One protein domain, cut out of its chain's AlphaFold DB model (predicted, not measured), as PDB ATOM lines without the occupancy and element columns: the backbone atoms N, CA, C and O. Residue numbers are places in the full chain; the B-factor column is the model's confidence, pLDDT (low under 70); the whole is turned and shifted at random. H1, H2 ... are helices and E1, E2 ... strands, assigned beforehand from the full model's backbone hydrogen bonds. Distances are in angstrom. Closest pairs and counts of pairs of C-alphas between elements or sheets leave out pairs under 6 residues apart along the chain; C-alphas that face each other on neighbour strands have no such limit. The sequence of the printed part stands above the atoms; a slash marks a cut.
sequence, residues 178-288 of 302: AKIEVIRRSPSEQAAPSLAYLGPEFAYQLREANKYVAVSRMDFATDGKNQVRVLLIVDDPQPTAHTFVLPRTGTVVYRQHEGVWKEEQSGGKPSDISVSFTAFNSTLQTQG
ATOM      1  N   ALA A 178     -27.829   5.426 -43.206       74.44
ATOM      2  CA  ALA A 178     -27.335   4.153 -43.725       74.44
ATOM      3  C   ALA A 178     -27.814   3.947 -45.157       74.44
ATOM      4  O   ALA A 178     -29.000   4.035 -45.445       74.44
ATOM      5  N   LYS A 179     -26.888   3.675 -46.067       80.19
ATOM      6  CA  LYS A 179     -27.171   3.338 -47.458       80.19
ATOM      7  C   LYS A 179     -26.749   1.898 -47.686       80.19
ATOM      8  O   LYS A 179     -25.554   1.616 -47.663       80.19
ATOM      9  N   ILE A 180     -27.713   1.007 -47.866       81.25
ATOM     10  CA  ILE A 180     -27.476  -0.416 -48.101       81.25
ATOM     11  C   ILE A 180     -27.791  -0.703 -49.563       81.25
ATOM     12  O   ILE A 180     -28.929  -0.545 -50.002       81.25
ATOM     13  N   GLU A 181     -26.783  -1.109 -50.318       82.31
ATOM     14  CA  GLU A 181     -26.925  -1.513 -51.715       82.31
ATOM     15  C   GLU A 181     -26.616  -3.002 -51.846       82.31
ATOM     16  O   GLU A 181     -25.610  -3.486 -51.331       82.31
ATOM     17  N   VAL A 182     -27.494  -3.730 -52.533       82.94
ATOM     18  CA  VAL A 182     -27.333  -5.157 -52.816       82.94
ATOM     19  C   VAL A 182     -27.101  -5.326 -54.308       82.94
ATOM     20  O   VAL A 182     -27.973  -5.008 -55.123       82.94
ATOM     21  N   ILE A 183     -25.933  -5.854 -54.662       83.31
ATOM     22  CA  ILE A 183     -25.582  -6.211 -56.033       83.31
ATOM     23  C   ILE A 183     -25.488  -7.731 -56.155       83.31
ATOM     24  O   ILE A 183     -24.978  -8.416 -55.269       83.31
ATOM     25  N   ARG A 184     -25.999  -8.272 -57.258       81.88
ATOM     26  CA  ARG A 184     -25.986  -9.712 -57.533       81.88
ATOM     27  C   ARG A 184     -25.355  -9.981 -58.875       81.88
ATOM     28  O   ARG A 184     -25.522  -9.203 -59.814       81.88
ATOM     29  N   ARG A 185     -24.675 -11.118 -58.973       80.69
ATOM     30  CA  ARG A 185     -24.147 -11.580 -60.244       80.69
ATOM     31  C   ARG A 185     -25.283 -11.917 -61.226       80.69
ATOM     32  O   ARG A 185     -26.128 -12.756 -60.923       80.69
ATOM     33  N   SER A 186     -25.309 -11.275 -62.391       75.25
ATOM     34  CA  SER A 186     -26.226 -11.549 -63.495       75.25
ATOM     35  C   SER A 186     -25.481 -12.181 -64.677       75.25
ATOM     36  O   SER A 186     -24.377 -11.743 -65.010       75.25
ATOM     37  N   PRO A 187     -26.064 -13.205 -65.326       67.50
ATOM     38  CA  PRO A 187     -25.506 -13.798 -66.538       67.50
ATOM     39  C   PRO A 187     -25.735 -12.944 -67.798       67.50
ATOM     40  O   PRO A 187     -25.094 -13.202 -68.811       67.50
ATOM     41  N   SER A 188     -26.633 -11.953 -67.760       68.62
ATOM     42  CA  SER A 188     -26.920 -11.064 -68.895       68.62
ATOM     43  C   SER A 188     -26.080  -9.787 -68.831       68.62
ATOM     44  O   SER A 188     -25.997  -9.183 -67.760       68.62
ATOM     45  N   GLU A 189     -25.550  -9.330 -69.969       63.59
ATOM     46  CA  GLU A 189     -24.913  -8.013 -70.110       63.59
ATOM     47  C   GLU A 189     -25.942  -6.898 -69.867       63.59
ATOM     48  O   GLU A 189     -26.654  -6.452 -70.764       63.59
ATOM     49  N   GLN A 190     -26.064  -6.477 -68.613       64.69
ATOM     50  CA  GLN A 190     -26.830  -5.306 -68.203       64.69
ATOM     51  C   GLN A 190     -25.870  -4.221 -67.720       64.69
ATOM     52  O   GLN A 190     -24.749  -4.504 -67.295       64.69
ATOM     53  N   ALA A 191     -26.313  -2.965 -67.795       62.88
ATOM     54  CA  ALA A 191     -25.509  -1.820 -67.396       62.88
ATOM     55  C   ALA A 191     -25.064  -1.949 -65.930       62.88
ATOM     56  O   ALA A 191     -25.890  -2.016 -65.017       62.88
ATOM     57  N   ALA A 192     -23.747  -1.978 -65.712       66.00
ATOM     58  CA  ALA A 192     -23.177  -2.080 -64.379       66.00
ATOM     59  C   ALA A 192     -23.545  -0.841 -63.535       66.00
ATOM     60  O   ALA A 192     -23.463   0.289 -64.033       66.00
ATOM     61  N   PRO A 193     -23.915  -1.011 -62.252       69.56
ATOM     62  CA  PRO A 193     -24.170   0.119 -61.370       69.56
ATOM     63  C   PRO A 193     -22.911   0.980 -61.199       69.56
ATOM     64  O   PRO A 193     -21.778   0.492 -61.211       69.56
ATOM     65  N   SER A 194     -23.095   2.291 -61.027       72.75
ATOM     66  CA  SER A 194     -21.978   3.207 -60.782       72.75
ATOM     67  C   SER A 194     -21.432   3.020 -59.364       72.75
ATOM     68  O   SER A 194     -21.976   3.554 -58.401       72.75
ATOM     69  N   LEU A 195     -20.328   2.281 -59.243       75.00
ATOM     70  CA  LEU A 195     -19.633   1.992 -57.979       75.00
ATOM     71  C   LEU A 195     -18.516   2.996 -57.643       75.00
ATOM     72  O   LEU A 195     -17.697   2.754 -56.760       75.00
ATOM     73  N   ALA A 196     -18.473   4.147 -58.326       70.56
ATOM     74  CA  ALA A 196     -17.398   5.142 -58.200       70.56
ATOM     75  C   ALA A 196     -17.197   5.674 -56.765       70.56
ATOM     76  O   ALA A 196     -16.135   6.192 -56.428       70.56
ATOM     77  N   TYR A 197     -18.204   5.527 -55.903       69.62
ATOM     78  CA  TYR A 197     -18.164   5.965 -54.512       69.62
ATOM     79  C   TYR A 197     -17.425   5.011 -53.556       69.62
ATOM     80  O   TYR A 197     -17.225   5.377 -52.399       69.62
ATOM     81  N   LEU A 198     -17.047   3.808 -53.998       68.81
ATOM     82  CA  LEU A 198     -16.276   2.839 -53.201       68.81
ATOM     83  C   LEU A 198     -14.760   3.082 -53.270       68.81
ATOM     84  O   LEU A 198     -13.989   2.389 -52.616       68.81
ATOM     85  N   GLY A 199     -14.337   4.081 -54.047       70.56
ATOM     86  CA  GLY A 199     -12.939   4.329 -54.374       70.56
ATOM     87  C   GLY A 199     -12.549   3.699 -55.717       70.56
ATOM     88  O   GLY A 199     -13.146   2.705 -56.140       70.56
ATOM     89  N   PRO A 200     -11.565   4.287 -56.418       72.12
ATOM     90  CA  PRO A 200     -11.217   3.898 -57.782       72.12
ATOM     91  C   PRO A 200     -10.660   2.472 -57.875       72.12
ATOM     92  O   PRO A 200     -10.992   1.768 -58.821       72.12
ATOM     93  N   GLU A 201      -9.884   2.022 -56.884       71.06
ATOM     94  CA  GLU A 201      -9.281   0.680 -56.889       71.06
ATOM     95  C   GLU A 201     -10.327  -0.434 -56.748       71.06
ATOM     96  O   GLU A 201     -10.336  -1.387 -57.524       71.06
ATOM     97  N   PHE A 202     -11.267  -0.285 -55.812       69.38
ATOM     98  CA  PHE A 202     -12.319  -1.279 -55.588       69.38
ATOM     99  C   PHE A 202     -13.341  -1.297 -56.734       69.38
ATOM    100  O   PHE A 202     -13.771  -2.354 -57.200       69.38
ATOM    101  N   ALA A 203     -13.686  -0.115 -57.257       69.56
ATOM    102  CA  ALA A 203     -14.536   0.002 -58.435       69.56
ATOM    103  C   ALA A 203     -13.892  -0.628 -59.682       69.56
ATOM    104  O   ALA A 203     -14.608  -1.188 -60.510       69.56
ATOM    105  N   TYR A 204     -12.563  -0.554 -59.817       69.50
ATOM    106  CA  TYR A 204     -11.826  -1.181 -60.914       69.50
ATOM    107  C   TYR A 204     -11.882  -2.715 -60.828       69.50
ATOM    108  O   TYR A 204     -12.283  -3.355 -61.800       69.50
ATOM    109  N   GLN A 205     -11.623  -3.293 -59.647       70.88
ATOM    110  CA  GLN A 205     -11.716  -4.744 -59.415       70.88
ATOM    111  C   GLN A 205     -13.116  -5.308 -59.712       70.88
ATOM    112  O   GLN A 205     -13.254  -6.388 -60.286       70.88
ATOM    113  N   LEU A 206     -14.177  -4.570 -59.367       68.62
ATOM    114  CA  LEU A 206     -15.552  -4.988 -59.662       68.62
ATOM    115  C   LEU A 206     -15.966  -4.758 -61.121       68.62
ATOM    116  O   LEU A 206     -16.785  -5.516 -61.642       68.62
ATOM    117  N   ARG A 207     -15.402  -3.747 -61.798       64.56
ATOM    118  CA  ARG A 207     -15.642  -3.496 -63.229       64.56
ATOM    119  C   ARG A 207     -15.029  -4.569 -64.115       64.56
ATOM    120  O   ARG A 207     -15.695  -5.007 -65.046       64.56
ATOM    121  N   GLU A 208     -13.823  -5.046 -63.806       59.56
ATOM    122  CA  GLU A 208     -13.212  -6.163 -64.545       59.56
ATOM    123  C   GLU A 208     -14.074  -7.439 -64.491       59.56
ATOM    124  O   GLU A 208     -14.026  -8.268 -65.400       59.56
ATOM    125  N   ALA A 209     -14.936  -7.575 -63.477       59.19
ATOM    126  CA  ALA A 209     -15.812  -8.728 -63.315       59.19
ATOM    127  C   ALA A 209     -17.112  -8.691 -64.150       59.19
ATOM    128  O   ALA A 209     -17.777  -9.726 -64.200       59.19
ATOM    129  N   ASN A 210     -17.477  -7.558 -64.781       56.09
ATOM    130  CA  ASN A 210     -18.537  -7.349 -65.802       56.09
ATOM    131  C   ASN A 210     -19.878  -8.109 -65.654       56.09
ATOM    132  O   ASN A 210     -20.591  -8.330 -66.630       56.09
ATOM    133  N   LYS A 211     -20.244  -8.537 -64.445       69.25
ATOM    134  CA  LYS A 211     -21.344  -9.489 -64.237       69.25
ATOM    135  C   LYS A 211     -22.265  -9.103 -63.093       69.25
ATOM    136  O   LYS A 211     -22.952  -9.983 -62.610       69.25
ATOM    137  N   TYR A 212     -22.301  -7.857 -62.617       74.19
ATOM    138  CA  TYR A 212     -23.138  -7.487 -61.464       74.19
ATOM    139  C   TYR A 212     -24.250  -6.508 -61.828       74.19
ATOM    140  O   TYR A 212     -24.021  -5.513 -62.509       74.19
ATOM    141  N   VAL A 213     -25.448  -6.779 -61.309       74.44
ATOM    142  CA  VAL A 213     -26.645  -5.943 -61.441       74.44
ATOM    143  C   VAL A 213     -27.095  -5.517 -60.049       74.44
ATOM    144  O   VAL A 213     -27.082  -6.318 -59.109       74.44
ATOM    145  N   ALA A 214     -27.478  -4.248 -59.903       69.31
ATOM    146  CA  ALA A 214     -28.085  -3.759 -58.671       69.31
ATOM    147  C   ALA A 214     -29.480  -4.373 -58.516       69.31
ATOM    148  O   ALA A 214     -30.358  -4.147 -59.343       69.31
ATOM    149  N   VAL A 215     -29.671  -5.161 -57.460       69.25
ATOM    150  CA  VAL A 215     -30.950  -5.831 -57.180       69.25
ATOM    151  C   VAL A 215     -31.814  -4.974 -56.274       69.25
ATOM    152  O   VAL A 215     -33.034  -4.965 -56.400       69.25
ATOM    153  N   SER A 216     -31.186  -4.274 -55.331       72.56
ATOM    154  CA  SER A 216     -31.919  -3.549 -54.309       72.56
ATOM    155  C   SER A 216     -31.097  -2.433 -53.686       72.56
ATOM    156  O   SER A 216     -29.881  -2.547 -53.526       72.56
ATOM    157  N   ARG A 217     -31.782  -1.354 -53.309       76.31
ATOM    158  CA  ARG A 217     -31.204  -0.223 -52.594       76.31
ATOM    159  C   ARG A 217     -32.142   0.217 -51.484       76.31
ATOM    160  O   ARG A 217     -33.331   0.427 -51.710       76.31
ATOM    161  N   MET A 218     -31.579   0.379 -50.297       73.75
ATOM    162  CA  MET A 218     -32.275   0.842 -49.113       73.75
ATOM    163  C   MET A 218     -31.521   2.027 -48.521       73.75
ATOM    164  O   MET A 218     -30.369   1.903 -48.107       73.75
ATOM    165  N   ASP A 219     -32.193   3.171 -48.479       74.00
ATOM    166  CA  ASP A 219     -31.644   4.411 -47.949       74.00
ATOM    167  C   ASP A 219     -32.377   4.741 -46.636       74.00
ATOM    168  O   ASP A 219     -33.582   4.985 -46.620       74.00
ATOM    169  N   PHE A 220     -31.644   4.743 -45.526       70.62
ATOM    170  CA  PHE A 220     -32.095   5.207 -44.221       70.62
ATOM    171  C   PHE A 220     -31.618   6.638 -44.021       70.62
ATOM    172  O   PHE A 220     -30.430   6.876 -43.784       70.62
ATOM    173  N   ALA A 221     -32.560   7.574 -44.117       69.31
ATOM    174  CA  ALA A 221     -32.326   8.967 -43.787       69.31
ATOM    175  C   ALA A 221     -32.596   9.209 -42.290       69.31
ATOM    176  O   ALA A 221     -33.697   8.966 -41.802       69.31
ATOM    177  N   THR A 222     -31.590   9.683 -41.565       65.69
ATOM    178  CA  THR A 222     -31.649  10.162 -40.183       65.69
ATOM    179  C   THR A 222     -31.057  11.572 -40.119       65.69
ATOM    180  O   THR A 222     -30.311  11.996 -41.005       65.69
ATOM    181  N   ASP A 223     -31.297  12.288 -39.020       63.06
ATOM    182  CA  ASP A 223     -30.698  13.611 -38.768       63.06
ATOM    183  C   ASP A 223     -29.172  13.558 -38.502       63.06
ATOM    184  O   ASP A 223     -28.532  14.562 -38.171       63.06
ATOM    185  N   GLY A 224     -28.554  12.375 -38.601       63.84
ATOM    186  CA  GLY A 224     -27.142  12.160 -38.308       63.84
ATOM    187  C   GLY A 224     -26.211  12.657 -39.416       63.84
ATOM    188  O   GLY A 224     -26.374  12.333 -40.583       63.84
ATOM    189  N   LYS A 225     -25.134  13.372 -39.068       64.31
ATOM    190  CA  LYS A 225     -24.115  13.813 -40.054       64.31
ATOM    191  C   LYS A 225     -23.262  12.681 -40.629       64.31
ATOM    192  O   LYS A 225     -22.591  12.857 -41.641       64.31
ATOM    193  N   ASN A 226     -23.241  11.541 -39.952       68.62
ATOM    194  CA  ASN A 226     -22.454  10.398 -40.367       68.62
ATOM    195  C   ASN A 226     -23.241   9.598 -41.412       68.62
ATOM    196  O   ASN A 226     -24.442   9.381 -41.242       68.62
ATOM    197  N   GLN A 227     -22.551   9.127 -42.451       72.69
ATOM    198  CA  GLN A 227     -23.103   8.207 -43.440       72.69
ATOM    199  C   GLN A 227     -22.363   6.869 -43.362       72.69
ATOM    200  O   GLN A 227     -21.130   6.820 -43.359       72.69
ATOM    201  N   VAL A 228     -23.128   5.789 -43.285       81.31
ATOM    202  CA  VAL A 228     -22.684   4.404 -43.393       81.31
ATOM    203  C   VAL A 228     -23.126   3.895 -44.748       81.31
ATOM    204  O   VAL A 228     -24.280   4.069 -45.137       81.31
ATOM    205  N   ARG A 229     -22.202   3.294 -45.487       82.00
ATOM    206  CA  ARG A 229     -22.487   2.668 -46.776       82.00
ATOM    207  C   ARG A 229     -22.162   1.194 -46.664       82.00
ATOM    208  O   ARG A 229     -21.052   0.834 -46.291       82.00
ATOM    209  N   VAL A 230     -23.140   0.358 -46.959       84.31
ATOM    210  CA  VAL A 230     -23.024  -1.094 -46.876       84.31
ATOM    211  C   VAL A 230     -23.266  -1.621 -48.272       84.31
ATOM    212  O   VAL A 230     -24.326  -1.375 -48.844       84.31
ATOM    213  N   LEU A 231     -22.282  -2.317 -48.823       85.81
ATOM    214  CA  LEU A 231     -22.446  -3.032 -50.076       85.81
ATOM    215  C   LEU A 231     -22.508  -4.526 -49.782       85.81
ATOM    216  O   LEU A 231     -21.587  -5.075 -49.181       85.81
ATOM    217  N   LEU A 232     -23.587  -5.166 -50.215       87.81
ATOM    218  CA  LEU A 232     -23.757  -6.612 -50.162       87.81
ATOM    219  C   LEU A 232     -23.587  -7.166 -51.580       87.81
ATOM    220  O   LEU A 232     -24.380  -6.850 -52.466       87.81
ATOM    221  N   ILE A 233     -22.551  -7.971 -51.793       87.19
ATOM    222  CA  ILE A 233     -22.237  -8.616 -53.069       87.19
ATOM    223  C   ILE A 233     -22.635 -10.088 -52.979       87.19
ATOM    224  O   ILE A 233     -22.137 -10.808 -52.118       87.19
ATOM    225  N   VAL A 234     -23.524 -10.544 -53.859       87.88
ATOM    226  CA  VAL A 234     -23.967 -11.946 -53.912       87.88
ATOM    227  C   VAL A 234     -23.447 -12.608 -55.188       87.88
ATOM    228  O   VAL A 234     -23.958 -12.329 -56.281       87.88
ATOM    229  N   ASP A 235     -22.466 -13.506 -55.047       85.62
ATOM    230  CA  ASP A 235     -21.913 -14.271 -56.176       85.62
ATOM    231  C   ASP A 235     -22.695 -15.561 -56.457       85.62
ATOM    232  O   ASP A 235     -22.682 -16.061 -57.584       85.62
ATOM    233  N   ASP A 236     -23.379 -16.085 -55.439       83.25
ATOM    234  CA  ASP A 236     -24.051 -17.378 -55.484       83.25
ATOM    235  C   ASP A 236     -25.415 -17.324 -56.199       83.25
ATOM    236  O   ASP A 236     -26.129 -16.311 -56.162       83.25
ATOM    237  N   PRO A 237     -25.853 -18.443 -56.811       79.50
ATOM    238  CA  PRO A 237     -27.172 -18.531 -57.428       79.50
ATOM    239  C   PRO A 237     -28.307 -18.426 -56.402       79.50
ATOM    240  O   PRO A 237     -29.385 -17.953 -56.758       79.50
ATOM    241  N   GLN A 238     -28.083 -18.814 -55.144       80.81
ATOM    242  CA  GLN A 238     -29.056 -18.691 -54.059       80.81
ATOM    243  C   GLN A 238     -28.442 -17.891 -52.902       80.81
ATOM    244  O   GLN A 238     -27.414 -18.304 -52.360       80.81
ATOM    245  N   PRO A 239     -29.030 -16.747 -52.516       81.31
ATOM    246  CA  PRO A 239     -28.486 -15.968 -51.419       81.31
ATOM    247  C   PRO A 239     -28.797 -16.640 -50.073       81.31
ATOM    248  O   PRO A 239     -29.894 -17.165 -49.877       81.31
ATOM    249  N   THR A 240     -27.853 -16.613 -49.135       82.31
ATOM    250  CA  THR A 240     -28.048 -17.147 -47.778       82.31
ATOM    251  C   THR A 240     -28.454 -16.032 -46.823       82.31
ATOM    252  O   THR A 240     -27.963 -14.904 -46.906       82.31
ATOM    253  N   ALA A 241     -29.385 -16.328 -45.911       80.50
ATOM    254  CA  ALA A 241     -29.800 -15.357 -44.906       80.50
ATOM    255  C   ALA A 241     -28.654 -15.081 -43.925       80.50
ATOM    256  O   ALA A 241     -27.996 -16.012 -43.455       80.50
ATOM    257  N   HIS A 242     -28.421 -13.809 -43.609       80.88
ATOM    258  CA  HIS A 242     -27.362 -13.408 -42.686       80.88
ATOM    259  C   HIS A 242     -27.713 -12.107 -41.972       80.88
ATOM    260  O   HIS A 242     -28.385 -11.239 -42.535       80.88
ATOM    261  N   THR A 243     -27.250 -11.978 -40.733       79.94
ATOM    262  CA  THR A 243     -27.430 -10.783 -39.911       79.94
ATOM    263  C   THR A 243     -26.098 -10.054 -39.805       79.94
ATOM    264  O   THR A 243     -25.181 -10.517 -39.133       79.94
ATOM    265  N   PHE A 244     -25.995  -8.908 -40.470       81.19
ATOM    266  CA  PHE A 244     -24.796  -8.078 -40.497       81.19
ATOM    267  C   PHE A 244     -24.818  -7.074 -39.356       81.19
ATOM    268  O   PHE A 244     -25.835  -6.422 -39.132       81.19
ATOM    269  N   VAL A 245     -23.684  -6.895 -38.684       77.50
ATOM    270  CA  VAL A 245     -23.483  -5.799 -37.734       77.50
ATOM    271  C   VAL A 245     -22.946  -4.600 -38.505       77.50
ATOM    272  O   VAL A 245     -21.840  -4.647 -39.036       77.50
ATOM    273  N   LEU A 246     -23.725  -3.523 -38.597       77.31
ATOM    274  CA  LEU A 246     -23.315  -2.352 -39.368       77.31
ATOM    275  C   LEU A 246     -22.170  -1.603 -38.666       77.31
ATOM    276  O   LEU A 246     -22.116  -1.574 -37.437       77.31
ATOM    277  N   PRO A 247     -21.269  -0.930 -39.393       76.31
ATOM    278  CA  PRO A 247     -20.331   0.006 -38.785       76.31
ATOM    279  C   PRO A 247     -21.048   1.300 -38.367       76.31
ATOM    280  O   PRO A 247     -22.096   1.660 -38.899       76.31
ATOM    281  N   ARG A 248     -20.452   2.067 -37.448       71.19
ATOM    282  CA  ARG A 248     -20.946   3.403 -37.053       71.19
ATOM    283  C   ARG A 248     -20.611   4.503 -38.054       71.19
ATOM    284  O   ARG A 248     -21.191   5.574 -37.958       71.19
ATOM    285  N   THR A 249     -19.644   4.298 -38.944       76.31
ATOM    286  CA  THR A 249     -19.208   5.265 -39.968       76.31
ATOM    287  C   THR A 249     -18.464   4.543 -41.083       76.31
ATOM    288  O   THR A 249     -17.778   3.561 -40.805       76.31
ATOM    289  N   GLY A 250     -18.497   5.094 -42.295       81.00
ATOM    290  CA  GLY A 250     -17.651   4.640 -43.399       81.00
ATOM    291  C   GLY A 250     -18.329   3.614 -44.301       81.00
ATOM    292  O   GLY A 250     -19.551   3.459 -44.283       81.00
ATOM    293  N   THR A 251     -17.517   2.950 -45.116       81.62
ATOM    294  CA  THR A 251     -17.969   1.961 -46.094       81.62
ATOM    295  C   THR A 251     -17.560   0.568 -45.632       81.62
ATOM    296  O   THR A 251     -16.408   0.374 -45.235       81.62
ATOM    297  N   VAL A 252     -18.494  -0.379 -45.682       86.75
ATOM    298  CA  VAL A 252     -18.227  -1.804 -45.468       86.75
ATOM    299  C   VAL A 252     -18.747  -2.600 -46.654       86.75
ATOM    300  O   VAL A 252     -19.834  -2.320 -47.170       86.75
ATOM    301  N   VAL A 253     -17.956  -3.582 -47.081       87.50
ATOM    302  CA  VAL A 253     -18.310  -4.491 -48.168       87.50
ATOM    303  C   VAL A 253     -18.354  -5.917 -47.644       87.50
ATOM    304  O   VAL A 253     -17.357  -6.436 -47.139       87.50
ATOM    305  N   TYR A 254     -19.517  -6.544 -47.792       89.44
ATOM    306  CA  TYR A 254     -19.718  -7.959 -47.519       89.44
ATOM    307  C   TYR A 254     -19.940  -8.700 -48.827       89.44
ATOM    308  O   TYR A 254     -20.736  -8.266 -49.661       89.44
ATOM    309  N   ARG A 255     -19.282  -9.846 -48.981       89.88
ATOM    310  CA  ARG A 255     -19.415 -10.699 -50.158       89.88
ATOM    311  C   ARG A 255     -19.814 -12.110 -49.770       89.88
ATOM    312  O   ARG A 255     -19.206 -12.702 -48.880       89.88
ATOM    313  N   GLN A 256     -20.826 -12.637 -50.447       90.19
ATOM    314  CA  GLN A 256     -21.245 -14.024 -50.343       90.19
ATOM    315  C   GLN A 256     -20.593 -14.840 -51.456       90.19
ATOM    316  O   GLN A 256     -20.784 -14.528 -52.634       90.19
ATOM    317  N   HIS A 257     -19.868 -15.889 -51.076       87.25
ATOM    318  CA  HIS A 257     -19.279 -16.860 -51.992       87.25
ATOM    319  C   HIS A 257     -19.362 -18.258 -51.372       87.25
ATOM    320  O   HIS A 257     -18.981 -18.435 -50.213       87.25
ATOM    321  N   GLU A 258     -19.873 -19.236 -52.123       89.12
ATOM    322  CA  GLU A 258     -20.035 -20.630 -51.681       89.12
ATOM    323  C   GLU A 258     -20.881 -20.767 -50.397       89.12
ATOM    324  O   GLU A 258     -20.631 -21.600 -49.528       89.12
ATOM    325  N   GLY A 259     -21.901 -19.917 -50.255       85.12
ATOM    326  CA  GLY A 259     -22.815 -19.895 -49.113       85.12
ATOM    327  C   GLY A 259     -22.279 -19.184 -47.867       85.12
ATOM    328  O   GLY A 259     -23.019 -19.057 -46.890       85.12
ATOM    329  N   VAL A 260     -21.039 -18.680 -47.893       88.38
ATOM    330  CA  VAL A 260     -20.390 -18.009 -46.755       88.38
ATOM    331  C   VAL A 260     -20.252 -16.510 -47.015       88.38
ATOM    332  O   VAL A 260     -19.759 -16.091 -48.061       88.38
ATOM    333  N   TRP A 261     -20.648 -15.696 -46.034       86.75
ATOM    334  CA  TRP A 261     -20.429 -14.250 -46.040       86.75
ATOM    335  C   TRP A 261     -19.054 -13.904 -45.469       86.75
ATOM    336  O   TRP A 261     -18.705 -14.340 -44.372       86.75
ATOM    337  N   LYS A 262     -18.283 -13.099 -46.201       89.69
ATOM    338  CA  LYS A 262     -16.993 -12.558 -45.758       89.69
ATOM    339  C   LYS A 262     -17.008 -11.037 -45.826       89.69
ATOM    340  O   LYS A 262     -17.570 -10.449 -46.747       89.69
ATOM    341  N   GLU A 263     -16.387 -10.409 -44.837       88.31
ATOM    342  CA  GLU A 263     -16.122  -8.972 -44.826       88.31
ATOM    343  C   GLU A 263     -14.834  -8.714 -45.617       88.31
ATOM    344  O   GLU A 263     -13.757  -9.131 -45.199       88.31
ATOM    345  N   GLU A 264     -14.947  -8.084 -46.788       82.88
ATOM    346  CA  GLU A 264     -13.794  -7.803 -47.660       82.88
ATOM    347  C   GLU A 264     -13.142  -6.458 -47.325       82.88
ATOM    348  O   GLU A 264     -11.930  -6.296 -47.464       82.88
ATOM    349  N   GLN A 265     -13.932  -5.488 -46.858       79.69
ATOM    350  CA  GLN A 265     -13.438  -4.162 -46.508       79.69
ATOM    351  C   GLN A 265     -14.201  -3.599 -45.314       79.69
ATOM    352  O   GLN A 265     -15.428  -3.508 -45.355       79.69
ATOM    353  N   SER A 266     -13.461  -3.155 -44.292       76.69
ATOM    354  CA  SER A 266     -14.008  -2.474 -43.119       76.69
ATOM    355  C   SER A 266     -13.292  -1.160 -42.855       76.69
ATOM    356  O   SER A 266     -12.142  -1.139 -42.421       76.69
ATOM    357  N   GLY A 267     -13.962  -0.041 -43.130       65.06
ATOM    358  CA  GLY A 267     -13.436   1.296 -42.840       65.06
ATOM    359  C   GLY A 267     -13.916   1.897 -41.513       65.06
ATOM    360  O   GLY A 267     -13.686   3.083 -41.275       65.06
ATOM    361  N   GLY A 268     -14.646   1.145 -40.680       66.56
ATOM    362  CA  GLY A 268     -15.488   1.710 -39.619       66.56
ATOM    363  C   GLY A 268     -15.295   1.116 -38.224       66.56
ATOM    364  O   GLY A 268     -14.793   0.014 -38.050       66.56
ATOM    365  N   LYS A 269     -15.744   1.853 -37.198       67.25
ATOM    366  CA  LYS A 269     -15.887   1.318 -35.831       67.25
ATOM    367  C   LYS A 269     -17.162   0.464 -35.737       67.25
ATOM    368  O   LYS A 269     -18.173   0.890 -36.303       67.25
ATOM    369  N   PRO A 270     -17.165  -0.661 -34.999       66.12
ATOM    370  CA  PRO A 270     -18.340  -1.528 -34.870       66.12
ATOM    371  C   PRO A 270     -19.537  -0.791 -34.238       66.12
ATOM    372  O   PRO A 270     -19.357   0.095 -33.392       66.12
ATOM    373  N   SER A 271     -20.760  -1.123 -34.668       69.50
ATOM    374  CA  SER A 271     -22.014  -0.632 -34.074       69.50
ATOM    375  C   SER A 271     -22.823  -1.760 -33.434       69.50
ATOM    376  O   SER A 271     -22.495  -2.926 -33.599       69.50
ATOM    377  N   ASP A 272     -23.884  -1.397 -32.715       68.06
ATOM    378  CA  ASP A 272     -24.847  -2.343 -32.136       68.06
ATOM    379  C   ASP A 272     -26.089  -2.520 -33.039       68.06
ATOM    380  O   ASP A 272     -27.077  -3.130 -32.638       68.06
ATOM    381  N   ILE A 273     -26.075  -1.932 -34.244       65.31
ATOM    382  CA  ILE A 273     -27.172  -2.005 -35.213       65.31
ATOM    383  C   ILE A 273     -26.949  -3.229 -36.088       65.31
ATOM    384  O   ILE A 273     -25.893  -3.354 -36.715       65.31
ATOM    385  N   SER A 274     -27.959  -4.093 -36.180       67.94
ATOM    386  CA  SER A 274     -27.914  -5.251 -37.058       67.94
ATOM    387  C   SER A 274     -28.956  -5.184 -38.172       67.94
ATOM    388  O   SER A 274     -30.057  -4.643 -38.022       67.94
ATOM    389  N   VAL A 275     -28.587  -5.726 -39.331       67.94
ATOM    390  CA  VAL A 275     -29.457  -5.841 -40.499       67.94
ATOM    391  C   VAL A 275     -29.516  -7.290 -40.918       67.94
ATOM    392  O   VAL A 275     -28.492  -7.889 -41.225       67.94
ATOM    393  N   SER A 276     -30.721  -7.845 -40.950       67.88
ATOM    394  CA  SER A 276     -30.952  -9.209 -41.408       67.88
ATOM    395  C   SER A 276     -31.378  -9.203 -42.867       67.88
ATOM    396  O   SER A 276     -32.374  -8.576 -43.230       67.88
ATOM    397  N   PHE A 277     -30.619  -9.907 -43.698       68.69
ATOM    398  CA  PHE A 277     -30.950 -10.183 -45.087       68.69
ATOM    399  C   PHE A 277     -31.713 -11.512 -45.168       68.69
ATOM    400  O   PHE A 277     -31.223 -12.528 -44.677       68.69
ATOM    401  N   THR A 278     -32.905 -11.523 -45.778       65.25
ATOM    402  CA  THR A 278     -33.722 -12.741 -45.947       65.25
ATOM    403  C   THR A 278     -33.863 -13.137 -47.419       65.25
ATOM    404  O   THR A 278     -34.239 -12.335 -48.274       65.25
ATOM    405  N   ALA A 279     -33.566 -14.406 -47.714       55.41
ATOM    406  CA  ALA A 279     -33.395 -14.934 -49.070       55.41
ATOM    407  C   ALA A 279     -34.680 -15.001 -49.917       55.41
ATOM    408  O   ALA A 279     -34.597 -15.045 -51.141       55.41
ATOM    409  N   PHE A 280     -35.862 -15.006 -49.292       47.12
ATOM    410  CA  PHE A 280     -37.104 -15.385 -49.975       47.12
ATOM    411  C   PHE A 280     -37.883 -14.236 -50.633       47.12
ATOM    412  O   PHE A 280     -38.790 -14.527 -51.398       47.12
ATOM    413  N   ASN A 281     -37.535 -12.963 -50.384       49.97
ATOM    414  CA  ASN A 281     -38.161 -11.788 -51.028       49.97
ATOM    415  C   ASN A 281     -37.287 -10.516 -50.954       49.97
ATOM    416  O   ASN A 281     -37.797  -9.404 -50.832       49.97
ATOM    417  N   SER A 282     -35.957 -10.671 -50.971       47.03
ATOM    418  CA  SER A 282     -34.992  -9.563 -50.838       47.03
ATOM    419  C   SER A 282     -35.198  -8.684 -49.599       47.03
ATOM    420  O   SER A 282     -34.671  -7.580 -49.563       47.03
ATOM    421  N   THR A 283     -35.940  -9.149 -48.586       49.00
ATOM    422  CA  THR A 283     -36.352  -8.325 -47.452       49.00
ATOM    423  C   THR A 283     -35.240  -8.069 -46.448       49.00
ATOM    424  O   THR A 283     -34.772  -8.991 -45.784       49.00
ATOM    425  N   LEU A 284     -34.816  -6.804 -46.344       52.25
ATOM    426  CA  LEU A 284     -33.920  -6.314 -45.296       52.25
ATOM    427  C   LEU A 284     -34.767  -5.893 -44.093       52.25
ATOM    428  O   LEU A 284     -35.652  -5.047 -44.215       52.25
ATOM    429  N   GLN A 285     -34.492  -6.482 -42.933       54.81
ATOM    430  CA  GLN A 285     -35.089  -6.078 -41.662       54.81
ATOM    431  C   GLN A 285     -34.002  -5.491 -40.763       54.81
ATOM    432  O   GLN A 285     -33.001  -6.152 -40.478       54.81
ATOM    433  N   THR A 286     -34.188  -4.253 -40.313       52.03
ATOM    434  CA  THR A 286     -33.337  -3.621 -39.300       52.03
ATOM    435  C   THR A 286     -33.811  -4.020 -37.908       52.03
ATOM    436  O   THR A 286     -34.988  -3.879 -37.578       52.03
ATOM    437  N   GLN A 287     -32.894  -4.504 -37.073       52.66
ATOM    438  CA  GLN A 287     -33.139  -4.693 -35.646       52.66
ATOM    439  C   GLN A 287     -32.245  -3.715 -34.882       52.66
ATOM    440  O   GLN A 287     -31.020  -3.755 -34.970       52.66
ATOM    441  N   GLY A 288     -32.870  -2.782 -34.165       51.19
ATOM    442  CA  GLY A 288     -32.167  -1.787 -33.364       51.19
ATOM    443  C   GLY A 288     -33.010  -1.342 -32.169       51.19
ATOM    444  O   GLY A 288     -34.237  -1.408 -32.232       51.19
TER     445      GLY A 288
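AT A GLANCE: This is residues 178 to 288 of the 302 residues of an uncharacterized protein of Granulicella mallensis (UniProt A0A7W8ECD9). This is a small sandwich: a strongly twisted five-stranded sheet with a smaller three-stranded sheet partly face to face with it. One short helix, H1, lies off to the side, on neither sheet. The 111 printed residues hold, in chain order, E1 H1 E2 E3 E4 E5 E6 E7 E8, class mostly strand; the larger sheet, E2 E1 E3 E5 E6, is mixed, and E4 E7 E8 is antiparallel. The whole is compact, with a radius of gyration of the C-alphas of 13.6 A and spans of 38 by 32 by 22 A.

HOW THE PARTS SIT: Start at E1, residues 178 to 185, parallel to E3, residues 227 to 234; N 181 and O 230 are 2.9 A apart. E2, residues 212 to 220, is antiparallel to E1, with N 180 and O 218 2.8 A apart, and bends by 54 degrees at residue 215. E5, residues 250 to 257, is parallel to E3, with N 231 and O 252 3.0 A apart. E5 forms a hairpin with edge strand E6, residues 260 to 266, where N 255 and O 262 are 2.9 A apart. In the second sheet E7, residues 270 to 277, is antiparallel to E4, residues 242 to 247, with N 244 and O 275 2.8 A apart. E7 forms a hairpin with E8, residues 284 to 287, with N 276 and O 285 2.9 A apart. The sheets' facing parts are 9.6 A centre to centre, their strands at 32 degrees. In H1, residues 200 to 208, every O i to N i+4 pair is within hydrogen-bond range.

IN THESE COORDINATES: Find C-alpha 178 at (-27.335, 4.153, -43.725); from there E1 runs 23.0 A. E2 and E5 each run 23.2 A, E3 22.7 A. E8 ends at C-alpha 287, (-33.139, -4.693, -35.646).

THE WHOLE: The printed part has no cut. The link E1 to H1, residues 186 to 199, is long. Mean pLDDT of the printed part is 73.0, with residues 267 to 288 under 70 among others.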